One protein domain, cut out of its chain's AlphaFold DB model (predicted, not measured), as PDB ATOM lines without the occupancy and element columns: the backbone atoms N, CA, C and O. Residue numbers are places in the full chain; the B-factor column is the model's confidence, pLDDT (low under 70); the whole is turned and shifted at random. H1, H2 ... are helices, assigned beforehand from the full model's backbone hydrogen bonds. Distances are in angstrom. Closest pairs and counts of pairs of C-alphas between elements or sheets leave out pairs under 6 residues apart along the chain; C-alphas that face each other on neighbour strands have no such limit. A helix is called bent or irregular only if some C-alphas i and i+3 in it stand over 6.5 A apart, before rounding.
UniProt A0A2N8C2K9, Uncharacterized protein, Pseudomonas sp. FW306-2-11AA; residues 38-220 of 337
ATOM      1  N   SER A  38      96.708  42.498  84.636       44.31
ATOM      2  CA  SER A  38      97.383  43.782  84.371       44.31
ATOM      3  C   SER A  38      97.072  44.427  83.006       44.31
ATOM      4  O   SER A  38      97.243  45.638  82.863       44.31
ATOM      5  N   GLU A  39      96.551  43.669  82.034       57.50
ATOM      6  CA  GLU A  39      96.182  44.174  80.697       57.50
ATOM      7  C   GLU A  39      94.767  44.772  80.616       57.50
ATOM      8  O   GLU A  39      94.462  45.531  79.700       57.50
ATOM      9  N   LEU A  40      93.908  44.503  81.606       69.88
ATOM     10  CA  LEU A  40      92.548  45.048  81.692       69.88
ATOM     11  C   LEU A  40      92.541  46.413  82.396       69.88
ATOM     12  O   LEU A  40      91.843  46.629  83.391       69.88
ATOM     13  N   LYS A  41      93.383  47.337  81.925       77.81
ATOM     14  CA  LYS A  41      93.666  48.604  82.612       77.81
ATOM     15  C   LYS A  41      92.398  49.429  82.833       77.81
ATOM     16  O   LYS A  41      92.173  49.909  83.948       77.81
ATOM     17  N   HIS A  42      91.572  49.603  81.803       80.19
ATOM     18  CA  HIS A  42      90.358  50.417  81.915       80.19
ATOM     19  C   HIS A  42      89.292  49.720  82.764       80.19
ATOM     20  O   HIS A  42      88.582  50.379  83.528       80.19
ATOM     21  N   TYR A  43      89.206  48.393  82.682       81.31
ATOM     22  CA  TYR A  43      88.278  47.617  83.500       81.31
ATOM     23  C   TYR A  43      88.639  47.656  84.989       81.31
ATOM     24  O   TYR A  43      87.780  47.946  85.819       81.31
ATOM     25  N   ASN A  44      89.910  47.450  85.342       74.88
ATOM     26  CA  ASN A  44      90.363  47.508  86.732       74.88
ATOM     27  C   ASN A  44      90.157  48.905  87.328       74.88
ATOM     28  O   ASN A  44      89.660  49.036  88.446       74.88
ATOM     29  N   ALA A  45      90.440  49.957  86.550       77.06
ATOM     30  CA  ALA A  45      90.149  51.326  86.962       77.06
ATOM     31  C   ALA A  45      88.649  51.533  87.232       77.06
ATOM     32  O   ALA A  45      88.283  52.191  88.207       77.06
ATOM     33  N   LEU A  46      87.767  50.952  86.411       81.75
ATOM     34  CA  LEU A  46      86.328  50.981  86.662       81.75
ATOM     35  C   LEU A  46      85.960  50.244  87.960       81.75
ATOM     36  O   LEU A  46      85.183  50.787  88.747       81.75
ATOM     37  N   LEU A  47      86.504  49.047  88.209       79.56
ATOM     38  CA  LEU A  47      86.238  48.285  89.438       79.56
ATOM     39  C   LEU A  47      86.645  49.065  90.693       79.56
ATOM     40  O   LEU A  47      85.860  49.154  91.642       79.56
ATOM     41  N   ASP A  48      87.819  49.697  90.673       73.94
ATOM     42  CA  ASP A  48      88.288  50.551  91.766       73.94
ATOM     43  C   ASP A  48      87.310  51.700  92.031       73.94
ATOM     44  O   ASP A  48      86.921  51.949  93.178       73.94
ATOM     45  N   GLN A  49      86.845  52.372  90.969       74.12
ATOM     46  CA  GLN A  49      85.854  53.442  91.088       74.12
ATOM     47  C   GLN A  49      84.520  52.926  91.636       74.12
ATOM     48  O   GLN A  49      83.923  53.596  92.480       74.12
ATOM     49  N   LEU A  50      84.066  51.744  91.214       80.25
ATOM     50  CA  LEU A  50      82.846  51.107  91.719       80.25
ATOM     51  C   LEU A  50      82.956  50.691  93.189       80.25
ATOM     52  O   LEU A  50      81.934  50.588  93.858       80.25
ATOM     53  N   GLY A  51      84.165  50.553  93.739       75.25
ATOM     54  CA  GLY A  51      84.399  50.394  95.178       75.25
ATOM     55  C   GLY A  51      84.056  51.637  96.020       75.25
ATOM     56  O   GLY A  51      84.229  51.634  97.246       75.25
ATOM     57  N   HIS A  52      83.600  52.728  95.395       76.88
ATOM     58  CA  HIS A  52      83.075  53.924  96.053       76.88
ATOM     59  C   HIS A  52      81.558  54.030  95.856       76.88
ATOM     60  O   HIS A  52      81.076  54.131  94.730       76.88
ATOM     61  N   LEU A  53      80.805  54.104  96.960       74.69
ATOM     62  CA  LEU A  53      79.335  54.125  96.935       74.69
ATOM     63  C   LEU A  53      78.759  55.229  96.032       74.69
ATOM     64  O   LEU A  53      77.843  54.968  95.263       74.69
ATOM     65  N   ALA A  54      79.315  56.443  96.082       71.94
ATOM     66  CA  ALA A  54      78.838  57.558  95.261       71.94
ATOM     67  C   ALA A  54      78.999  57.291  93.753       71.94
ATOM     68  O   ALA A  54      78.120  57.625  92.964       71.94
ATOM     69  N   ASN A  55      80.095  56.649  93.347       73.25
ATOM     70  CA  ASN A  55      80.330  56.293  91.949       73.25
ATOM     71  C   ASN A  55      79.403  55.167  91.504       73.25
ATOM     72  O   ASN A  55      78.812  55.260  90.432       73.25
ATOM     73  N   PHE A  56      79.231  54.148  92.352       79.94
ATOM     74  CA  PHE A  56      78.256  53.089  92.123       79.94
ATOM     75  C   PHE A  56      76.855  53.677  91.906       79.94
ATOM     76  O   PHE A  56      76.220  53.399  90.895       79.94
ATOM     77  N   GLN A  57      76.404  54.549  92.812       77.06
ATOM     78  CA  GLN A  57      75.108  55.224  92.719       77.06
ATOM     79  C   GLN A  57      74.977  56.056  91.442       77.06
ATOM     80  O   GLN A  57      73.952  55.980  90.771       77.06
ATOM     81  N   ASN A  58      76.004  56.830  91.088       74.75
ATOM     82  CA  ASN A  58      75.977  57.690  89.907       74.75
ATOM     83  C   ASN A  58      75.899  56.887  88.606       74.75
ATOM     84  O   ASN A  58      75.092  57.214  87.737       74.75
ATOM     85  N   LEU A  59      76.712  55.835  88.477       78.88
ATOM     86  CA  LEU A  59      76.707  54.974  87.296       78.88
ATOM     87  C   LEU A  59      75.420  54.154  87.207       78.88
ATOM     88  O   LEU A  59      74.852  54.029  86.128       78.88
ATOM     89  N   ALA A  60      74.901  53.668  88.334       78.06
ATOM     90  CA  ALA A  60      73.631  52.951  88.366       78.06
ATOM     91  C   ALA A  60      72.409  53.863  88.136       78.06
ATOM     92  O   ALA A  60      71.342  53.391  87.762       78.06
ATOM     93  N   ALA A  61      72.556  55.178  88.323       73.31
ATOM     94  CA  ALA A  61      71.498  56.159  88.104       73.31
ATOM     95  C   ALA A  61      71.427  56.697  86.665       73.31
ATOM     96  O   ALA A  61      70.635  57.612  86.417       73.31
ATOM     97  N   VAL A  62      72.215  56.178  85.712       70.56
ATOM     98  CA  VAL A  62      72.082  56.541  84.290       70.56
ATOM     99  C   VAL A  62      70.706  56.075  83.801       70.56
ATOM    100  O   VAL A  62      70.481  54.907  83.505       70.56
ATOM    101  N   ARG A  63      69.740  57.003  83.803       58.22
ATOM    102  CA  ARG A  63      68.325  56.692  83.580       58.22
ATOM    103  C   ARG A  63      67.986  56.575  82.108       58.22
ATOM    104  O   ARG A  63      68.263  57.485  81.328       58.22
ATOM    105  N   ALA A  64      67.185  55.567  81.803       51.53
ATOM    106  CA  ALA A  64      66.561  55.365  80.508       51.53
ATOM    107  C   ALA A  64      65.299  56.226  80.273       51.53
ATOM    108  O   ALA A  64      64.337  55.740  79.701       51.53
ATOM    109  N   GLY A  65      65.274  57.466  80.779       47.66
ATOM    110  CA  GLY A  65      64.052  58.285  80.818       47.66
ATOM    111  C   GLY A  65      64.259  59.770  81.135       47.66
ATOM    112  O   GLY A  65      63.389  60.413  81.726       47.66
ATOM    113  N   SER A  66      65.457  60.312  80.894       52.75
ATOM    114  CA  SER A  66      65.720  61.736  81.135       52.75
ATOM    115  C   SER A  66      65.233  62.560  79.936       52.75
ATOM    116  O   SER A  66      65.840  62.451  78.872       52.75
ATOM    117  N   PRO A  67      64.248  63.471  80.092       53.78
ATOM    118  CA  PRO A  67      63.816  64.355  79.002       53.78
ATOM    119  C   PRO A  67      64.877  65.412  78.645       53.78
ATOM    120  O   PRO A  67      64.710  66.179  77.701       53.78
ATOM    121  N   VAL A  68      65.961  65.487  79.422       70.19
ATOM    122  CA  VAL A  68      67.076  66.411  79.212       70.19
ATOM    123  C   VAL A  68      68.065  65.801  78.230       70.19
ATOM    124  O   VAL A  68      68.449  64.645  78.396       70.19
ATOM    125  N   ASP A  69      68.517  66.612  77.274       75.12
ATOM    126  CA  ASP A  69      69.641  66.288  76.396       75.12
ATOM    127  C   ASP A  69      70.881  65.908  77.219       75.12
ATOM    128  O   ASP A  69      71.371  66.683  78.060       75.12
ATOM    129  N   ASN A  70      71.336  64.679  77.002       74.19
ATOM    130  CA  ASN A  70      72.479  64.064  77.650       74.19
ATOM    131  C   ASN A  70      73.370  63.300  76.658       74.19
ATOM    132  O   ASN A  70      74.201  62.509  77.102       74.19
ATOM    133  N   HIS A  71      73.253  63.563  75.352       80.94
ATOM    134  CA  HIS A  71      74.040  62.877  74.326       80.94
ATOM    135  C   HIS A  71      75.549  62.972  74.594       80.94
ATOM    136  O   HIS A  71      76.223  61.950  74.684       80.94
ATOM    137  N   ALA A  72      76.070  64.181  74.839       80.88
ATOM    138  CA  ALA A  72      77.498  64.384  75.109       80.88
ATOM    139  C   ALA A  72      78.000  63.580  76.322       80.88
ATOM    140  O   ALA A  72      79.122  63.082  76.326       80.88
ATOM    141  N   PHE A  73      77.157  63.429  77.343       77.88
ATOM    142  CA  PHE A  73      77.479  62.646  78.530       77.88
ATOM    143  C   PHE A  73      77.505  61.139  78.234       77.88
ATOM    144  O   PHE A  73      78.435  60.444  78.635       77.88
ATOM    145  N   LEU A  74      76.501  60.641  77.508       82.38
ATOM    146  CA  LEU A  74      76.415  59.233  77.119       82.38
ATOM    147  C   LEU A  74      77.538  58.841  76.153       82.38
ATOM    148  O   LEU A  74      78.137  57.785  76.331       82.38
ATOM    149  N   SER A  75      77.893  59.719  75.211       83.12
ATOM    150  CA  SER A  75      79.030  59.524  74.307       83.12
ATOM    151  C   SER A  75      80.340  59.357  75.078       83.12
ATOM    152  O   SER A  75      81.086  58.425  74.800       83.12
ATOM    153  N   GLN A  76      80.604  60.195  76.086       81.31
ATOM    154  CA  GLN A  76      81.818  60.081  76.904       81.31
ATOM    155  C   GLN A  76      81.864  58.784  77.720       81.31
ATOM    156  O   GLN A  76      82.908  58.139  77.800       81.31
ATOM    157  N   LEU A  77      80.740  58.386  78.330       80.50
ATOM    158  CA  LEU A  77      80.664  57.110  79.046       80.50
ATOM    159  C   LEU A  77      80.869  55.925  78.103       80.50
ATOM    160  O   LEU A  77      81.616  55.002  78.422       80.50
ATOM    161  N   SER A  78      80.234  55.974  76.935       85.81
ATOM    162  CA  SER A  78      80.400  54.971  75.894       85.81
ATOM    163  C   SER A  78      81.858  54.854  75.467       85.81
ATOM    164  O   SER A  78      82.367  53.742  75.417       85.81
ATOM    165  N   ASP A  79      82.562  55.965  75.233       83.44
ATOM    166  CA  ASP A  79      83.977  55.941  74.843       83.44
ATOM    167  C   ASP A  79      84.847  55.187  75.859       83.44
ATOM    168  O   ASP A  79      85.722  54.414  75.466       83.44
ATOM    169  N   ILE A  80      84.580  55.347  77.159       81.94
ATOM    170  CA  ILE A  80      85.287  54.616  78.222       81.94
ATOM    171  C   ILE A  80      84.982  53.125  78.149       81.94
ATOM    172  O   ILE A  80      85.897  52.301  78.156       81.94
ATOM    173  N   TYR A  81      83.703  52.761  78.064       83.69
ATOM    174  CA  TYR A  81      83.324  51.355  78.012       83.69
ATOM    175  C   TYR A  81      83.794  50.681  76.722       83.69
ATOM    176  O   TYR A  81      84.170  49.514  76.746       83.69
ATOM    177  N   VAL A  82      83.853  51.404  75.604       85.31
ATOM    178  CA  VAL A  82      84.413  50.927  74.335       85.31
ATOM    179  C   VAL A  82      85.884  50.541  74.488       85.31
ATOM    180  O   VAL A  82      86.284  49.527  73.919       85.31
ATOM    181  N   GLN A  83      86.684  51.271  75.279       83.56
ATOM    182  CA  GLN A  83      88.065  50.852  75.564       83.56
ATOM    183  C   GLN A  83      88.109  49.516  76.308       83.56
ATOM    184  O   GLN A  83      88.874  48.641  75.925       83.56
ATOM    185  N   ILE A  84      87.232  49.315  77.296       83.19
ATOM    186  CA  ILE A  84      87.130  48.039  78.027       83.19
ATOM    187  C   ILE A  84      86.758  46.892  77.080       83.19
ATOM    188  O   ILE A  84      87.295  45.793  77.171       83.19
ATOM    189  N   VAL A  85      85.845  47.134  76.140       82.12
ATOM    190  CA  VAL A  85      85.424  46.109  75.174       82.12
ATOM    191  C   VAL A  85      86.545  45.770  74.191       82.12
ATOM    192  O   VAL A  85      86.705  44.603  73.828       82.12
ATOM    193  N   LYS A  86      87.351  46.762  73.798       81.81
ATOM    194  CA  LYS A  86      88.556  46.554  72.983       81.81
ATOM    195  C   LYS A  86      89.620  45.758  73.737       81.81
ATOM    196  O   LYS A  86      90.154  44.811  73.169       81.81
ATOM    197  N   GLU A  87      89.865  46.076  75.012       76.12
ATOM    198  CA  GLU A  87      90.715  45.262  75.901       76.12
ATOM    199  C   GLU A  87      90.196  43.819  75.998       76.12
ATOM    200  O   GLU A  87      90.978  42.878  76.068       76.12
ATOM    201  N   ASN A  88      88.875  43.629  75.908       67.00
ATOM    202  CA  ASN A  88      88.229  42.318  75.905       67.00
ATOM    203  C   ASN A  88      88.238  41.598  74.533       67.00
ATOM    204  O   ASN A  88      87.485  40.650  74.315       67.00
ATOM    205  N   GLY A  89      89.065  42.046  73.582       64.19
ATOM    206  CA  GLY A  89      89.287  41.366  72.304       64.19
ATOM    207  C   GLY A  89      88.325  41.731  71.167       64.19
ATOM    208  O   GLY A  89      88.399  41.117  70.100       64.19
ATOM    209  N   ALA A  90      87.451  42.729  71.334       71.94
ATOM    210  CA  ALA A  90      86.635  43.229  70.227       71.94
ATOM    211  C   ALA A  90      87.443  44.199  69.347       71.94
ATOM    212  O   ALA A  90      87.600  45.379  69.664       71.94
ATOM    213  N   SER A  91      87.937  43.705  68.211       69.12
ATOM    214  CA  SER A  91      88.785  44.476  67.290       69.12
ATOM    215  C   SER A  91      88.063  45.626  66.580       69.12
ATOM    216  O   SER A  91      88.708  46.583  66.150       69.12
ATOM    217  N   TYR A  92      86.733  45.562  66.469       80.00
ATOM    218  CA  TYR A  92      85.935  46.574  65.785       80.00
ATOM    219  C   TYR A  92      84.654  46.917  66.547       80.00
ATOM    220  O   TYR A  92      83.824  46.051  66.826       80.00
ATOM    221  N   ILE A  93      84.498  48.207  66.848       82.94
ATOM    222  CA  ILE A  93      83.294  48.799  67.431       82.94
ATOM    223  C   ILE A  93      83.033  50.104  66.668       82.94
ATOM    224  O   ILE A  93      83.930  50.952  66.629       82.94
ATOM    225  N   PRO A  94      81.860  50.269  66.033       86.31
ATOM    226  CA  PRO A  94      81.558  51.467  65.264       86.31
ATOM    227  C   PRO A  94      81.443  52.696  66.171       86.31
ATOM    228  O   PRO A  94      80.878  52.637  67.262       86.31
ATOM    229  N   GLU A  95      81.981  53.821  65.705       86.19
ATOM    230  CA  GLU A  95      81.925  55.093  66.423       86.19
ATOM    231  C   GLU A  95      80.676  55.898  66.041       86.19
ATOM    232  O   GLU A  95      80.256  55.903  64.886       86.19
ATOM    233  N   TYR A  96      80.134  56.645  67.005       85.25
ATOM    234  CA  TYR A  96      79.037  57.592  66.798       85.25
ATOM    235  C   TYR A  96      79.373  58.932  67.457       85.25
ATOM    236  O   TYR A  96      78.838  59.305  68.493       85.25
ATOM    237  N   LYS A  97      80.367  59.623  66.886       69.25
ATOM    238  CA  LYS A  97      80.920  60.872  67.446       69.25
ATOM    239  C   LYS A  97      80.277  62.135  66.880       69.25
ATOM    240  O   LYS A  97      80.315  63.191  67.507       69.25
ATOM    241  N   THR A  98      79.705  62.042  65.687       68.88
ATOM    242  CA  THR A  98      78.914  63.105  65.072       68.88
ATOM    243  C   THR A  98      77.448  62.755  65.277       68.88
ATOM    244  O   THR A  98      77.039  61.693  64.822       68.88
ATOM    245  N   ASP A  99      76.677  63.615  65.953       71.56
ATOM    246  CA  ASP A  99      75.231  63.436  66.192       71.56
ATOM    247  C   ASP A  99      74.422  63.624  64.894       71.56
ATOM    248  O   ASP A  99      73.622  64.543  64.724       71.56
ATOM    249  N   THR A 100      74.702  62.778  63.911       81.81
ATOM    250  CA  THR A 100      74.135  62.812  62.563       81.81
ATOM    251  C   THR A 100      72.660  62.427  62.543       81.81
ATOM    252  O   THR A 100      71.941  62.831  61.632       81.81
ATOM    253  N   LEU A 101      72.191  61.708  63.569       84.62
ATOM    254  CA  LEU A 101      70.782  61.334  63.737       84.62
ATOM    255  C   LEU A 101      70.021  62.323  64.645       84.62
ATOM    256  O   LEU A 101      68.821  62.144  64.852       84.62
ATOM    257  N   ALA A 102      70.689  63.366  65.156       85.00
ATOM    258  CA  ALA A 102      70.132  64.387  66.048       85.00
ATOM    259  C   ALA A 102      69.453  63.810  67.312       85.00
ATOM    260  O   ALA A 102      68.389  64.277  67.746       85.00
ATOM    261  N   LEU A 103      70.054  62.767  67.888       86.81
ATOM    262  CA  LEU A 103      69.561  62.040  69.052       86.81
ATOM    263  C   LEU A 103      70.052  62.703  70.336       86.81
ATOM    264  O   LEU A 103      71.242  62.876  70.572       86.81
ATOM    265  N   LYS A 104      69.117  63.038  71.224       82.62
ATOM    266  CA  LYS A 104      69.410  63.844  72.422       82.62
ATOM    267  C   LYS A 104      69.560  63.009  73.684       82.62
ATOM    268  O   LYS A 104      70.226  63.422  74.629       82.62
ATOM    269  N   ASN A 105      68.871  61.876  73.739       82.06
ATOM    270  CA  ASN A 105      68.796  61.009  74.909       82.06
ATOM    271  C   ASN A 105      68.331  59.590  74.544       82.06
ATOM    272  O   ASN A 105      67.941  59.309  73.409       82.06
ATOM    273  N   ILE A 106      68.333  58.707  75.543       84.44
ATOM    274  CA  ILE A 106      67.954  57.293  75.403       84.44
ATOM    275  C   ILE A 106      66.525  57.120  74.865       84.44
ATOM    276  O   ILE A 106      66.307  56.252  74.027       84.44
ATOM    277  N   ASP A 107      65.564  57.952  75.277       83.50
ATOM    278  CA  ASP A 107      64.176  57.851  74.798       83.50
ATOM    279  C   ASP A 107      64.062  58.188  73.308       83.50
ATOM    280  O   ASP A 107      63.385  57.486  72.552       83.50
ATOM    281  N   SER A 108      64.766  59.236  72.867       87.06
ATOM    282  CA  SER A 108      64.837  59.594  71.448       87.06
ATOM    283  C   SER A 108      65.510  58.497  70.625       87.06
ATOM    284  O   SER A 108      65.010  58.155  69.556       87.06
ATOM    285  N   PHE A 109      66.566  57.868  71.156       91.31
ATOM    286  CA  PHE A 109      67.205  56.725  70.510       91.31
ATOM    287  C   PHE A 109      66.273  55.506  70.444       91.31
ATOM    288  O   PHE A 109      66.140  54.904  69.387       91.31
ATOM    289  N   ARG A 110      65.581  55.148  71.533       87.56
ATOM    290  CA  ARG A 110      64.640  54.012  71.548       87.56
ATOM    291  C   ARG A 110      63.480  54.223  70.575       87.56
ATOM    292  O   ARG A 110      63.084  53.283  69.891       87.56
ATOM    293  N   THR A 111      62.979  55.454  70.478       89.25
ATOM    294  CA  THR A 111      61.959  55.832  69.487       89.25
ATOM    295  C   THR A 111      62.499  55.652  68.070       89.25
ATOM    296  O   THR A 111      61.892  54.943  67.271       89.25
ATOM    297  N   TYR A 112      63.685  56.198  67.788       92.25
ATOM    298  CA  TYR A 112      64.370  56.028  66.506       92.25
ATOM    299  C   TYR A 112      64.605  54.553  66.150       92.25
ATOM    300  O   TYR A 112      64.377  54.141  65.011       92.25
ATOM    301  N   ALA A 113      65.048  53.748  67.113       92.31
ATOM    302  CA  ALA A 113      65.323  52.331  66.937       92.31
ATOM    303  C   ALA A 113      64.044  51.557  66.588       92.31
ATOM    304  O   ALA A 113      64.035  50.759  65.649       92.31
ATOM    305  N   LEU A 114      62.943  51.843  67.289       90.44
ATOM    306  CA  LEU A 114      61.639  51.251  67.007       90.44
ATOM    307  C   LEU A 114      61.132  51.657  65.618       90.44
ATOM    308  O   LEU A 114      60.797  50.789  64.816       90.44
ATOM    309  N   GLU A 115      61.146  52.945  65.286       91.50
ATOM    310  CA  GLU A 115      60.733  53.433  63.963       91.50
ATOM    311  C   GLU A 115      61.590  52.855  62.831       91.50
ATOM    312  O   GLU A 115      61.074  52.498  61.771       91.50
ATOM    313  N   SER A 116      62.898  52.726  63.055       90.69
ATOM    314  CA  SER A 116      63.819  52.132  62.089       90.69
ATOM    315  C   SER A 116      63.533  50.650  61.884       90.69
ATOM    316  O   SER A 116      63.486  50.209  60.741       90.69
ATOM    317  N   SER A 117      63.244  49.906  62.957       86.44
ATOM    318  CA  SER A 117      62.928  48.472  62.893       86.44
ATOM    319  C   SER A 117      61.645  48.140  62.129       86.44
ATOM    320  O   SER A 117      61.509  47.046  61.590       86.44
ATOM    321  N   LEU A 118      60.706  49.088  62.059       88.00
ATOM    322  CA  LEU A 118      59.442  48.926  61.340       88.00
ATOM    323  C   LEU A 118      59.589  49.138  59.826       88.00
ATOM    324  O   LEU A 118      58.651  48.871  59.073       88.00
ATOM    325  N   LYS A 119      60.749  49.610  59.353       87.12
ATOM    326  CA  LYS A 119      61.032  49.733  57.920       87.12
ATOM    327  C   LYS A 119      61.303  48.342  57.348       87.12
ATOM    328  O   LYS A 119      62.167  47.622  57.831       87.12
ATOM    329  N   SER A 120      60.612  47.990  56.265       72.06
ATOM    330  CA  SER A 120      60.616  46.647  55.655       72.06
ATOM    331  C   SER A 120      61.976  46.140  55.143       72.06
ATOM    332  O   SER A 120      62.062  45.003  54.697       72.06
ATOM    333  N   ALA A 121      63.011  46.981  55.159       82.19
ATOM    334  CA  ALA A 121      64.365  46.678  54.702       82.19
ATOM    335  C   ALA A 121      65.418  47.325  55.623       82.19
ATOM    336  O   ALA A 121      66.404  47.887  55.149       82.19
ATOM    337  N   PHE A 122      65.160  47.361  56.934       89.19
ATOM    338  CA  PHE A 122      66.150  47.858  57.884       89.19
ATOM    339  C   PHE A 122      67.387  46.959  57.886       89.19
ATOM    340  O   PHE A 122      67.300  45.784  58.233       89.19
ATOM    341  N   GLU A 123      68.531  47.546  57.546       90.00
ATOM    342  CA  GLU A 123      69.837  46.900  57.593       90.00
ATOM    343  C   GLU A 123      70.736  47.668  58.573       90.00
ATOM    344  O   GLU A 123      70.906  48.886  58.416       90.00
ATOM    345  N   PRO A 124      71.314  46.994  59.582       91.75
ATOM    346  CA  PRO A 124      72.278  47.595  60.493       91.75
ATOM    347  C   PRO A 124      73.453  48.248  59.757       91.75
ATOM    348  O   PRO A 124      74.105  47.633  58.913       91.75
ATOM    349  N   SER A 125      73.781  49.482  60.128       92.31
ATOM    350  CA  SER A 125      74.925  50.233  59.614       92.31
ATOM    351  C   SER A 125      75.871  50.643  60.745       92.31
ATOM    352  O   SER A 125      75.555  50.501  61.929       92.31
ATOM    353  N   ASN A 126      77.043  51.182  60.392       92.38
ATOM    354  CA  ASN A 126      77.974  51.723  61.391       92.38
ATOM    355  C   ASN A 126      77.305  52.824  62.223       92.38
ATOM    356  O   ASN A 126      77.556  52.936  63.416       92.38
ATOM    357  N   GLU A 127      76.422  53.604  61.603       91.88
ATOM    358  CA  GLU A 127      75.718  54.699  62.258       91.88
ATOM    359  C   GLU A 127      74.649  54.189  63.236       91.88
ATOM    360  O   GLU A 127      74.610  54.639  64.378       91.88
ATOM    361  N   THR A 128      73.827  53.205  62.844       93.19
ATOM    362  CA  THR A 128      72.788  52.651  63.734       93.19
ATOM    363  C   THR A 128      73.398  51.879  64.895       93.19
ATOM    364  O   THR A 128      72.957  52.035  66.034       93.19
ATOM    365  N   CYS A 129      74.427  51.072  64.622       93.25
ATOM    366  CA  CYS A 129      75.097  50.294  65.654       93.25
ATOM    367  C   CYS A 129      75.936  51.191  66.574       93.25
ATOM    368  O   CYS A 129      75.870  51.047  67.791       93.25
ATOM    369  N   GLY A 130      76.658  52.175  66.026       93.25
ATOM    370  CA  GLY A 130      77.402  53.150  66.825       93.25
ATOM    371  C   GLY A 130      76.484  53.959  67.746       93.25
ATOM    372  O   GLY A 130      76.786  54.114  68.929       93.25
ATOM    373  N   ALA A 131      75.330  54.415  67.243       93.75
ATOM    374  CA  ALA A 131      74.329  55.087  68.069       93.75
ATOM    375  C   ALA A 131      73.811  54.158  69.180       93.75
ATOM    376  O   ALA A 131      73.737  54.563  70.339       93.75
ATOM    377  N   ALA A 132      73.521  52.892  68.865       94.25
ATOM    378  CA  ALA A 132      73.097  51.917  69.866       94.25
ATOM    379  C   ALA A 132      74.148  51.712  70.964       94.25
ATOM    380  O   ALA A 132      73.798  51.702  72.143       94.25
ATOM    381  N   VAL A 133      75.431  51.625  70.606       92.62
ATOM    382  CA  VAL A 133      76.531  51.554  71.578       92.62
ATOM    383  C   VAL A 133      76.566  52.815  72.449       92.62
ATOM    384  O   VAL A 133      76.589  52.695  73.672       92.62
ATOM    385  N   VAL A 134      76.464  54.014  71.865       91.12
ATOM    386  CA  VAL A 134      76.480  55.275  72.629       91.12
ATOM    387  C   VAL A 134      75.329  55.381  73.628       91.12
ATOM    388  O   VAL A 134      75.544  55.762  74.780       91.12
ATOM    389  N   PHE A 135      74.107  55.054  73.209       90.44
ATOM    390  CA  PHE A 135      72.922  55.277  74.037       90.44
ATOM    391  C   PHE A 135      72.599  54.113  74.972       90.44
ATOM    392  O   PHE A 135      72.197  54.361  76.107       90.44
ATOM    393  N   LEU A 136      72.762  52.864  74.529       92.06
ATOM    394  CA  LEU A 136      72.337  51.688  75.294       92.06
ATOM    395  C   LEU A 136      73.448  51.081  76.139       92.06
ATOM    396  O   LEU A 136      73.173  50.443  77.151       92.06
ATOM    397  N   TYR A 137      74.714  51.250  75.764       90.62
ATOM    398  CA  TYR A 137      75.772  50.608  76.533       90.62
ATOM    399  C   TYR A 137      75.862  51.158  77.970       90.62
ATOM    400  O   TYR A 137      75.850  50.361  78.916       90.62
ATOM    401  N   PRO A 138      75.816  52.487  78.199       88.19
ATOM    402  CA  PRO A 138      75.742  53.021  79.556       88.19
ATOM    403  C   PRO A 138      74.502  52.565  80.340       88.19
ATOM    404  O   PRO A 138      74.597  52.357  81.550       88.19
ATOM    405  N   THR A 139      73.348  52.365  79.687       88.06
ATOM    406  CA  THR A 139      72.122  51.904  80.369       88.06
ATOM    407  C   THR A 139      72.186  50.430  80.741       88.06
ATOM    408  O   THR A 139      71.714  50.053  81.814       88.06
ATOM    409  N   LEU A 140      72.824  49.598  79.915       92.25
ATOM    410  CA  LEU A 140      73.087  48.193  80.223       92.25
ATOM    411  C   LEU A 140      74.010  48.046  81.440       92.25
ATOM    412  O   LEU A 140      73.754  47.210  82.311       92.25
ATOM    413  N   VAL A 141      75.047  48.885  81.548       91.31
ATOM    414  CA  VAL A 141      75.917  48.931  82.736       91.31
ATOM    415  C   VAL A 141      75.120  49.371  83.961       91.31
ATOM    416  O   VAL A 141      75.139  48.684  84.981       91.31
ATOM    417  N   ALA A 142      74.370  50.468  83.855       88.06
ATOM    418  CA  ALA A 142      73.570  50.992  84.957       88.06
ATOM    419  C   ALA A 142      72.550  49.972  85.478       88.06
ATOM    420  O   ALA A 142      72.480  49.711  86.680       88.06
ATOM    421  N   SER A 143      71.829  49.327  84.562       90.50
ATOM    422  CA  SER A 143      70.850  48.290  84.887       90.50
ATOM    423  C   SER A 143      71.521  47.053  85.485       90.50
ATOM    424  O   SER A 143      70.977  46.443  86.398       90.50
ATOM    425  N   THR A 144      72.738  46.704  85.053       93.31
ATOM    426  CA  THR A 144      73.518  45.625  85.683       93.31
ATOM    427  C   THR A 144      73.881  45.968  87.128       93.31
ATOM    428  O   THR A 144      73.700  45.139  88.014       93.31
ATOM    429  N   LEU A 145      74.342  47.191  87.402       90.88
ATOM    430  CA  LEU A 145      74.650  47.629  88.769       90.88
ATOM    431  C   LEU A 145      73.390  47.658  89.652       90.88
ATOM    432  O   LEU A 145      73.422  47.194  90.793       90.88
ATOM    433  N   GLN A 146      72.263  48.135  89.116       89.12
ATOM    434  CA  GLN A 146      70.974  48.133  89.810       89.12
ATOM    435  C   GLN A 146      70.439  46.725  90.085       89.12
ATOM    436  O   GLN A 146      69.847  46.504  91.140       89.12
ATOM    437  N   ASP A 147      70.658  45.775  89.178       91.06
ATOM    438  CA  ASP A 147      70.323  44.361  89.368       91.06
ATOM    439  C   ASP A 147      71.189  43.726  90.472       91.06
ATOM    440  O   ASP A 147      70.658  43.022  91.331       91.06
ATOM    441  N   LEU A 148      72.490  44.043  90.512       90.56
ATOM    442  CA  LEU A 148      73.448  43.519  91.493       90.56
ATOM    443  C   LEU A 148      73.194  44.001  92.926       90.56
ATOM    444  O   LEU A 148      73.260  43.206  93.868       90.56
ATOM    445  N   LYS A 149      72.976  45.310  93.117       89.00
ATOM    446  CA  LYS A 149      72.809  45.890  94.458       89.00
ATOM    447  C   LYS A 149      71.850  47.086  94.489       89.00
ATOM    448  O   LYS A 149      72.276  48.224  94.709       89.00
ATOM    449  N   PRO A 150      70.537  46.851  94.322       82.56
ATOM    450  CA  PRO A 150      69.534  47.920  94.315       82.56
ATOM    451  C   PRO A 150      69.483  48.710  95.635       82.56
ATOM    452  O   PRO A 150      69.128  49.891  95.637       82.56
ATOM    453  N   GLU A 151      69.876  48.109  96.763       80.88
ATOM    454  CA  GLU A 151      69.864  48.773  98.072       80.88
ATOM    455  C   GLU A 151      70.892  49.901  98.186       80.88
ATOM    456  O   GLU A 151      70.717  50.807  99.000       80.88
ATOM    457  N   TYR A 152      71.950  49.869  97.374       81.25
ATOM    458  CA  TYR A 152      72.926  50.953  97.319       81.25
ATOM    459  C   TYR A 152      72.393  52.167  96.558       81.25
ATOM    460  O   TYR A 152      72.883  53.267  96.782       81.25
ATOM    461  N   ILE A 153      71.369  52.007  95.716       76.00
ATOM    462  CA  ILE A 153      70.766  53.105  94.949       76.00
ATOM    463  C   ILE A 153      69.692  53.813  95.767       76.00
ATOM    464  O   ILE A 153      69.698  55.038  95.874       76.00
ATOM    465  N   GLU A 154      68.778  53.049  96.367       70.88
ATOM    466  CA  GLU A 154      67.711  53.591  97.210       70.88
ATOM    467  C   GLU A 154      67.795  53.005  98.632       70.88
ATOM    468  O   GLU A 154      66.969  52.163  99.013       70.88
ATOM    469  N   PRO A 155      68.783  53.439  99.441       70.12
ATOM    470  CA  PRO A 155      68.971  52.920 100.789       70.12
ATOM    471  C   PRO A 155      67.742  53.208 101.658       70.12
ATOM    472  O   PRO A 155      67.141  54.278 101.573       70.12
ATOM    473  N   LYS A 156      67.403  52.263 102.546       74.38
ATOM    474  CA  LYS A 156      66.240  52.319 103.462       74.38
ATOM    475  C   LYS A 156      64.869  52.195 102.783       74.38
ATOM    476  O   LYS A 156      63.846  52.416 103.432       74.38
ATOM    477  N   SER A 157      64.829  51.810 101.512       75.06
ATOM    478  CA  SER A 157      63.578  51.476 100.835       75.06
ATOM    479  C   SER A 157      62.955  50.195 101.381       75.06
ATOM    480  O   SER A 157      63.649  49.271 101.804       75.06
ATOM    481  N   ALA A 158      61.624  50.123 101.340       80.81
ATOM    482  CA  ALA A 158      60.903  48.910 101.705       80.81
ATOM    483  C   ALA A 158      61.293  47.734 100.779       80.81
ATOM    484  O   ALA A 158      61.542  47.962  99.592       80.81
ATOM    485  N   PRO A 159      61.257  46.473 101.254       81.69
ATOM    486  CA  PRO A 159      61.613  45.306 100.440       81.69
ATOM    487  C   PRO A 159      60.864  45.224  99.100       81.69
ATOM    488  O   PRO A 159      61.457  44.899  98.077       81.69
ATOM    489  N   ALA A 160      59.581  45.600  99.077       79.56
ATOM    490  CA  ALA A 160      58.785  45.640  97.849       79.56
ATOM    491  C   ALA A 160      59.324  46.651  96.818       79.56
ATOM    492  O   ALA A 160      59.310  46.384  95.620       79.56
ATOM    493  N   ARG A 161      59.840  47.799  97.278       80.81
ATOM    494  CA  ARG A 161      60.456  48.810  96.408       80.81
ATOM    495  C   ARG A 161      61.781  48.307  95.836       80.81
ATOM    496  O   ARG A 161      62.016  48.474  94.646       80.81
ATOM    497  N   ILE A 162      62.596  47.645  96.656       83.31
ATOM    498  CA  ILE A 162      63.847  47.019  96.212       83.31
ATOM    499  C   ILE A 162      63.580  45.932  95.159       83.31
ATOM    500  O   ILE A 162      64.220  45.928  94.109       83.31
ATOM    501  N   ALA A 163      62.584  45.072  95.382       80.50
ATOM    502  CA  ALA A 163      62.178  44.057  94.409       80.50
ATOM    503  C   ALA A 163      61.706  44.678  93.083       80.50
ATOM    504  O   ALA A 163      62.071  44.194  92.014       80.50
ATOM    505  N   ALA A 164      60.947  45.778  93.138       78.19
ATOM    506  CA  ALA A 164      60.508  46.493  91.941       78.19
ATOM    507  C   ALA A 164      61.681  47.109  91.157       78.19
ATOM    508  O   ALA A 164      61.691  47.042  89.930       78.19
ATOM    509  N   LEU A 165      62.683  47.674  91.842       80.88
ATOM    510  CA  LEU A 165      63.893  48.199  91.195       80.88
ATOM    511  C   LEU A 165      64.684  47.096  90.490       80.88
ATOM    512  O   LEU A 165      65.144  47.302  89.370       80.88
ATOM    513  N   HIS A 166      64.816  45.937  91.129       83.12
ATOM    514  CA  HIS A 166      65.490  44.779  90.553       83.12
ATOM    515  C   HIS A 166      64.746  44.254  89.312       83.12
ATOM    516  O   HIS A 166      65.341  44.081  88.251       83.12
ATOM    517  N   GLN A 167      63.420  44.095  89.392       84.38
ATOM    518  CA  GLN A 167      62.598  43.676  88.250       84.38
ATOM    519  C   GLN A 167      62.667  44.661  87.076       84.38
ATOM    520  O   GLN A 167      62.772  44.232  85.925       84.38
ATOM    521  N   ALA A 168      62.628  45.966  87.360       83.50
ATOM    522  CA  ALA A 168      62.764  47.002  86.341       83.50
ATOM    523  C   ALA A 168      64.126  46.913  85.639       83.50
ATOM    524  O   ALA A 168      64.170  46.856  84.414       83.50
ATOM    525  N   ALA A 169      65.215  46.782  86.402       87.31
ATOM    526  CA  ALA A 169      66.556  46.633  85.846       87.31
ATOM    527  C   ALA A 169      66.684  45.398  84.944       87.31
ATOM    528  O   ALA A 169      67.253  45.474  83.859       87.31
ATOM    529  N   GLN A 170      66.103  44.262  85.335       88.75
ATOM    530  CA  GLN A 170      66.095  43.060  84.497       88.75
ATOM    531  C   GLN A 170      65.291  43.234  83.209       88.75
ATOM    532  O   GLN A 170      65.657  42.672  82.174       88.75
ATOM    533  N   GLN A 171      64.186  43.977  83.261       87.75
ATOM    534  CA  GLN A 171      63.406  44.287  82.071       87.75
ATOM    535  C   GLN A 171      64.175  45.220  81.133       87.75
ATOM    536  O   GLN A 171      64.223  44.947  79.935       87.75
ATOM    537  N   ASP A 172      64.808  46.262  81.672       86.94
ATOM    538  CA  ASP A 172      65.631  47.198  80.906       86.94
ATOM    539  C   ASP A 172      66.829  46.488  80.270       86.94
ATOM    540  O   ASP A 172      67.056  46.642  79.074       86.94
ATOM    541  N   LEU A 173      67.511  45.601  81.007       90.25
ATOM    542  CA  LEU A 173      68.586  44.760  80.473       90.25
ATOM    543  C   LEU A 173      68.139  43.936  79.265       90.25
ATOM    544  O   LEU A 173      68.856  43.876  78.271       90.25
ATOM    545  N   ARG A 174      66.967  43.292  79.338       90.75
ATOM    546  CA  ARG A 174      66.429  42.511  78.214       90.75
ATOM    547  C   ARG A 174      66.059  43.406  77.036       90.75
ATOM    548  O   ARG A 174      66.409  43.092  75.904       90.75
ATOM    549  N   ASN A 175      65.354  44.502  77.300       89.94
ATOM    550  CA  ASN A 175      64.876  45.407  76.261       89.94
ATOM    551  C   ASN A 175      66.041  46.068  75.519       89.94
ATOM    552  O   ASN A 175      66.101  45.995  74.295       89.94
ATOM    553  N   ASP A 176      66.979  46.664  76.253       91.44
ATOM    554  CA  ASP A 176      68.120  47.363  75.665       91.44
ATOM    555  C   ASP A 176      69.058  46.385  74.961       91.44
ATOM    556  O   ASP A 176      69.545  46.688  73.876       91.44
ATOM    557  N   ARG A 177      69.242  45.168  75.489       92.38
ATOM    558  CA  ARG A 177      69.994  44.127  74.781       92.38
ATOM    559  C   ARG A 177      69.344  43.771  73.445       92.38
ATOM    560  O   ARG A 177      70.039  43.741  72.439       92.38
ATOM    561  N   ASN A 178      68.030  43.549  73.418       92.31
ATOM    562  CA  ASN A 178      67.325  43.210  72.180       92.31
ATOM    563  C   ASN A 178      67.432  44.337  71.142       92.31
ATOM    564  O   ASN A 178      67.604  44.072  69.954       92.31
ATOM    565  N   VAL A 179      67.342  45.598  71.579       93.06
ATOM    566  CA  VAL A 179      67.507  46.752  70.683       93.06
ATOM    567  C   VAL A 179      68.950  46.858  70.189       93.06
ATOM    568  O   VAL A 179      69.161  47.115  69.007       93.06
ATOM    569  N   LEU A 180      69.941  46.631  71.054       93.69
ATOM    570  CA  LEU A 180      71.351  46.621  70.670       93.69
ATOM    571  C   LEU A 180      71.636  45.523  69.637       93.69
ATOM    572  O   LEU A 180      72.223  45.809  68.598       93.69
ATOM    573  N   GLU A 181      71.175  44.295  69.890       93.75
ATOM    574  CA  GLU A 181      71.294  43.170  68.957       93.75
ATOM    575  C   GLU A 181      70.652  43.521  67.615       93.75
ATOM    576  O   GLU A 181      71.306  43.389  66.589       93.75
ATOM    577  N   LEU A 182      69.433  44.065  67.613       93.62
ATOM    578  CA  LEU A 182      68.737  44.486  66.399       93.62
ATOM    579  C   LEU A 182      69.511  45.547  65.602       93.62
ATOM    580  O   LEU A 182      69.671  45.413  64.392       93.62
ATOM    581  N   MET A 183      70.001  46.594  66.269       94.69
ATOM    582  CA  MET A 183      70.695  47.725  65.634       94.69
ATOM    583  C   MET A 183      72.115  47.388  65.166       94.69
ATOM    584  O   MET A 183      72.685  48.140  64.372       94.69
ATOM    585  N   CYS A 184      72.662  46.268  65.645       93.38
ATOM    586  CA  CYS A 184      73.994  45.754  65.344       93.38
ATOM    587  C   CYS A 184      73.958  44.345  64.723       93.38
ATOM    588  O   CYS A 184      74.981  43.661  64.722       93.38
ATOM    589  N   ASN A 185      72.823  43.880  64.189       91.06
ATOM    590  CA  ASN A 185      72.673  42.511  63.677       91.06
ATOM    591  C   ASN A 185      73.342  42.295  62.302       91.06
ATOM    592  O   ASN A 185      72.697  41.898  61.336       91.06
ATOM    593  N   ALA A 186      74.637  42.584  62.193       90.12
ATOM    594  CA  ALA A 186      75.451  42.296  61.019       90.12
ATOM    595  C   ALA A 186      76.752  41.608  61.443       90.12
ATOM    596  O   ALA A 186      77.286  41.875  62.521       90.12
ATOM    597  N   THR A 187      77.292  40.739  60.584       87.94
ATOM    598  CA  THR A 187      78.489  39.927  60.876       87.94
ATOM    599  C   THR A 187      79.667  40.770  61.366       87.94
ATOM    600  O   THR A 187      80.350  40.391  62.313       87.94
ATOM    601  N   GLN A 188      79.866  41.949  60.773       89.69
ATOM    602  CA  GLN A 188      80.948  42.864  61.138       89.69
ATOM    603  C   GLN A 188      80.833  43.442  62.561       89.69
ATOM    604  O   GLN A 188      81.843  43.851  63.123       89.69
ATOM    605  N   PHE A 189      79.639  43.462  63.165       90.94
ATOM    606  CA  PHE A 189      79.403  44.005  64.511       90.94
ATOM    607  C   PHE A 189      79.332  42.931  65.606       90.94
ATOM    608  O   PHE A 189      79.259  43.264  66.789       90.94
ATOM    609  N   GLN A 190      79.395  41.645  65.249       87.81
ATOM    610  CA  GLN A 190      79.386  40.544  66.220       87.81
ATOM    611  C   GLN A 190      80.492  40.641  67.288       87.81
ATOM    612  O   GLN A 190      80.201  40.352  68.454       87.81
ATOM    613  N   PRO A 191      81.725  41.099  66.972       82.94
ATOM    614  CA  PRO A 191      82.742  41.335  67.998       82.94
ATOM    615  C   PRO A 191      82.316  42.380  69.037       82.94
ATOM    616  O   PRO A 191      82.549  42.181  70.227       82.94
ATOM    617  N   ALA A 192      81.640  43.456  68.617       83.88
ATOM    618  CA  ALA A 192      81.142  44.487  69.526       83.88
ATOM    619  C   ALA A 192      80.061  43.931  70.469       83.88
ATOM    620  O   ALA A 192      80.156  44.117  71.681       83.88
ATOM    621  N   LEU A 193      79.083  43.189  69.932       88.88
ATOM    622  CA  LEU A 193      78.031  42.537  70.728       88.88
ATOM    623  C   LEU A 193      78.618  41.550  71.748       88.88
ATOM    624  O   LEU A 193      78.311  41.615  72.939       88.88
ATOM    625  N   THR A 194      79.525  40.683  71.292       85.81
ATOM    626  CA  THR A 194      80.190  39.681  72.140       85.81
ATOM    627  C   THR A 194      81.014  40.336  73.244       85.81
ATOM    628  O   THR A 194      81.023  39.871  74.387       85.81
ATOM    629  N   GLY A 195      81.713  41.421  72.920       84.75
ATOM    630  CA  GLY A 195      82.548  42.128  73.871       84.75
ATOM    631  C   GLY A 195      81.738  42.882  74.936       84.75
ATOM    632  O   GLY A 195      82.089  42.812  76.116       84.75
ATOM    633  N   VAL A 196      80.616  43.517  74.564       88.50
ATOM    634  CA  VAL A 196      79.660  44.111  75.523       88.50
ATOM    635  C   VAL A 196      79.133  43.038  76.477       88.50
ATOM    636  O   VAL A 196      79.196  43.206  77.694       88.50
ATOM    637  N   ASP A 197      78.684  41.898  75.949       88.00
ATOM    638  CA  ASP A 197      78.196  40.778  76.761       88.00
ATOM    639  C   ASP A 197      79.250  40.239  77.728       88.00
ATOM    640  O   ASP A 197      78.954  39.931  78.889       88.00
ATOM    641  N   SER A 198      80.484  40.119  77.247       84.81
ATOM    642  CA  SER A 198      81.607  39.621  78.032       84.81
ATOM    643  C   SER A 198      81.956  40.590  79.157       84.81
ATOM    644  O   SER A 198      82.143  40.155  80.291       84.81
ATOM    645  N   PHE A 199      81.945  41.900  78.898       88.06
ATOM    646  CA  PHE A 199      82.129  42.901  79.947       88.06
ATOM    647  C   PHE A 199      81.005  42.876  80.989       88.06
ATOM    648  O   PHE A 199      81.293  42.833  82.184       88.06
ATOM    649  N   LEU A 200      79.731  42.842  80.581       90.50
ATOM    650  CA  LEU A 200      78.618  42.776  81.539       90.50
ATOM    651  C   LEU A 200      78.677  41.498  82.391       90.50
ATOM    652  O   LEU A 200      78.301  41.508  83.565       90.50
ATOM    653  N   ARG A 201      79.161  40.386  81.823       87.25
ATOM    654  CA  ARG A 201      79.395  39.136  82.558       87.25
ATOM    655  C   ARG A 201      80.533  39.268  83.570       87.25
ATOM    656  O   ARG A 201      80.351  38.837  84.706       87.25
ATOM    657  N   LEU A 202      81.656  39.870  83.179       83.88
ATOM    658  CA  LEU A 202      82.781  40.150  84.077       83.88
ATOM    659  C   LEU A 202      82.340  41.046  85.236       83.88
ATOM    660  O   LEU A 202      82.507  40.671  86.392       83.88
ATOM    661  N   LEU A 203      81.637  42.142  84.938       87.12
ATOM    662  CA  LEU A 203      81.123  43.068  85.944       87.12
ATOM    663  C   LEU A 203      80.241  42.368  86.994       87.12
ATOM    664  O   LEU A 203      80.309  42.686  88.181       87.12
ATOM    665  N   ARG A 204      79.420  41.393  86.575       89.25
ATOM    666  CA  ARG A 204      78.629  40.562  87.498       89.25
ATOM    667  C   ARG A 204      79.491  39.585  88.292       89.25
ATOM    668  O   ARG A 204      79.295  39.470  89.501       89.25
ATOM    669  N   SER A 205      80.415  38.889  87.631       84.94
ATOM    670  CA  SER A 205      81.328  37.926  88.260       84.94
ATOM    671  C   SER A 205      82.161  38.582  89.361       84.94
ATOM    672  O   SER A 205      82.233  38.077  90.481       84.94
ATOM    673  N   ASP A 206      82.697  39.766  89.077       82.38
ATOM    674  CA  ASP A 206      83.604  40.476  89.975       82.38
ATOM    675  C   ASP A 206      82.863  41.361  90.977       82.38
ATOM    676  O   ASP A 206      83.490  42.019  91.810       82.38
ATOM    677  N   SER A 207      81.525  41.348  90.960       83.88
ATOM    678  CA  SER A 207      80.696  42.195  91.820       83.88
ATOM    679  C   SER A 207      80.994  42.046  93.303       83.88
ATOM    680  O   SER A 207      81.010  43.036  94.034       83.88
ATOM    681  N   GLY A 208      81.332  40.835  93.750       74.69
ATOM    682  CA  GLY A 208      81.742  40.591  95.128       74.69
ATOM    683  C   GLY A 208      82.897  41.495  95.574       74.69
ATOM    684  O   GLY A 208      82.861  42.003  96.691       74.69
ATOM    685  N   SER A 209      83.874  41.762  94.701       72.81
ATOM    686  CA  SER A 209      85.082  42.527  95.038       72.81
ATOM    687  C   SER A 209      84.776  43.995  95.368       72.81
ATOM    688  O   SER A 209      85.083  44.465  96.469       72.81
ATOM    689  N   PHE A 210      84.090  44.713  94.476       77.50
ATOM    690  CA  PHE A 210      83.765  46.122  94.692       77.50
ATOM    691  C   PHE A 210      82.612  46.309  95.686       77.50
ATOM    692  O   PHE A 210      82.626  47.263  96.467       77.50
ATOM    693  N   LEU A 211      81.644  45.383  95.746       82.44
ATOM    694  CA  LEU A 211      80.578  45.441  96.751       82.44
ATOM    695  C   LEU A 211      81.130  45.215  98.161       82.44
ATOM    696  O   LEU A 211      80.675  45.875  99.100       82.44
ATOM    697  N   MET A 212      82.123  44.333  98.321       74.69
ATOM    698  CA  MET A 212      82.846  44.179  99.584       74.69
ATOM    699  C   MET A 212      83.640  45.431  99.942       74.69
ATOM    700  O   MET A 212      83.641  45.807 101.110       74.69
ATOM    701  N   ALA A 213      84.272  46.101  98.975       74.62
ATOM    702  CA  ALA A 213      84.973  47.359  99.225       74.62
ATOM    703  C   ALA A 213      84.021  48.459  99.733       74.62
ATOM    704  O   ALA A 213      84.356  49.168 100.687       74.62
ATOM    705  N   ILE A 214      82.812  48.560  99.163       76.88
ATOM    706  CA  ILE A 214      81.752  49.446  99.672       76.88
ATOM    707  C   ILE A 214      81.347  49.023 101.091       76.88
ATOM    708  O   ILE A 214      81.401  49.830 102.017       76.88
ATOM    709  N   ALA A 215      81.004  47.748 101.288       77.69
ATOM    710  CA  ALA A 215      80.525  47.244 102.573       77.69
ATOM    711  C   ALA A 215      81.580  47.342 103.684       77.69
ATOM    712  O   ALA A 215      81.231  47.562 104.837       77.69
ATOM    713  N   ALA A 216      82.869  47.191 103.375       67.31
ATOM    714  CA  ALA A 216      83.957  47.372 104.331       67.31
ATOM    715  C   ALA A 216      84.039  48.832 104.792       67.31
ATOM    716  O   ALA A 216      84.146  49.085 105.990       67.31
ATOM    717  N   LYS A 217      83.900  49.789 103.865       63.16
ATOM    718  CA  LYS A 217      83.829  51.222 104.187       63.16
ATOM    719  C   LYS A 217      82.584  51.576 105.016       63.16
ATOM    720  O   LYS A 217      82.640  52.532 105.779       63.16
ATOM    721  N   GLU A 218      81.504  50.796 104.917       59.94
ATOM    722  CA  GLU A 218      80.308  50.925 105.768       59.94
ATOM    723  C   GLU A 218      80.410  50.175 107.116       59.94
ATOM    724  O   GLU A 218      79.820  50.610 108.104       59.94
ATOM    725  N   LYS A 219      81.140  49.047 107.175       45.78
ATOM    726  CA  LYS A 219      81.274  48.170 108.358       45.78
ATOM    727  C   LYS A 219      82.367  48.577 109.331       45.78
ATOM    728  O   LYS A 219      82.295  48.146 110.479       45.78
ATOM    729  N   PHE A 220      83.362  49.362 108.923       32.41
ATOM    730  CA  PHE A 220      84.174  50.073 109.903       32.41
ATOM    731  C   PHE A 220      83.293  51.172 110.491       32.41
ATOM    732  O   PHE A 220      83.018  52.155 109.798       32.41
TER     733      PHE A 220
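What this domain is: This is residues 38 to 220 of the 337 residues of an uncharacterized protein of Pseudomonas sp. FW306-2-11AA (UniProt A0A2N8C2K9). The long helix H6, the bent helix H5 and helix H7 run lengthwise together as a loose bundle, with the short H4 packed on H5a and the last residues of H6 near one end. H3 crosses H5 and H7, H1 and H2 make a corner beyond it, and H8 lies toward the other end of the long axis. The printed part has 183 residues with eight named helices, H1 to H8 in chain order, and no named strand: the class is all helix. The whole is compact, with a radius of gyration of the C-alphas of 16.5 A, and spans 57 by 39 by 24 A.

Where its parts are: Find C-alpha 159 at (61.613, 45.306, 100.440); from there H6, residues 159 to 183, runs 36.1 A to C-alpha 183 at (70.695, 47.725, 65.634). Before it, H5, residues 126 to 148, was assigned as one helix by its hydrogen bonds but is bent: C-alphas 135 and 138 are 6.6 A apart. Its arms are H5a, residues 126 to 135, 14.1 A, and H5b, residues 138 to 148, 15.4 A, at a steep tilt of 42 degrees. H7, residues 187 to 205, 27.6 A, is irregular: C-alphas 188 and 191 are 7.3 A apart. H3, residues 71 to 87, spans 24.3 A. Look for H4 at residues 106 to 117, 16.1 A; H1 at 41 to 50, 14.4 A; H2 at 53 to 60, 10.4 A; and H8 at 207 to 219, 17.6 A, ending at C-alpha 219 (81.274, 48.170, 108.358).

How they stand to each other: H4, H5a, H5b, H6 and H7 form a bundle, a group of helices side by side. Start where H6 and H5b touch, a hairpin, with C-alphas of Ala 169 and Ser 143 closest at 4.7 A; the tilt of 34 degrees is only just short of steep. H5b touches H7, closest C-alphas Val 141 and Leu 200 at 6.8 A. H6 and H7 are close but not clearly touching, closest C-alphas Glu 181 and Leu 193 at 7.0 A. H4 touches H5a, a hairpin, closest C-alphas Ile 106 and Phe 135 at 5.5 A. H3 touches H7, about perpendicular at 88 degrees, closest C-alphas Val 85 and Gly 195 at 5.1 A. H2 touches H5b, closest C-alphas Ala 60 and Ala 142 at 3.9 A. H8 touches H1 with residues 210 to 211 alone, closest C-alphas Phe 210 and Leu 50 at 5.9 A. Every O i to N i+4 pair is within hydrogen-bond range in H1, H2, H3, H4, H5a, H5b, H6 and H8; in H7, 13 of 15 are.

The domain as a whole: The C-alphas of Ser 120 and Phe 220 are farthest apart, 59.2 A. The printed part has no cut. The link from H3 to H4, residues 88 to 105, is long. Mean pLDDT of the printed part is 81.6; residues 38 to 40, 63 to 67 and 216 to 220 are among those under 70.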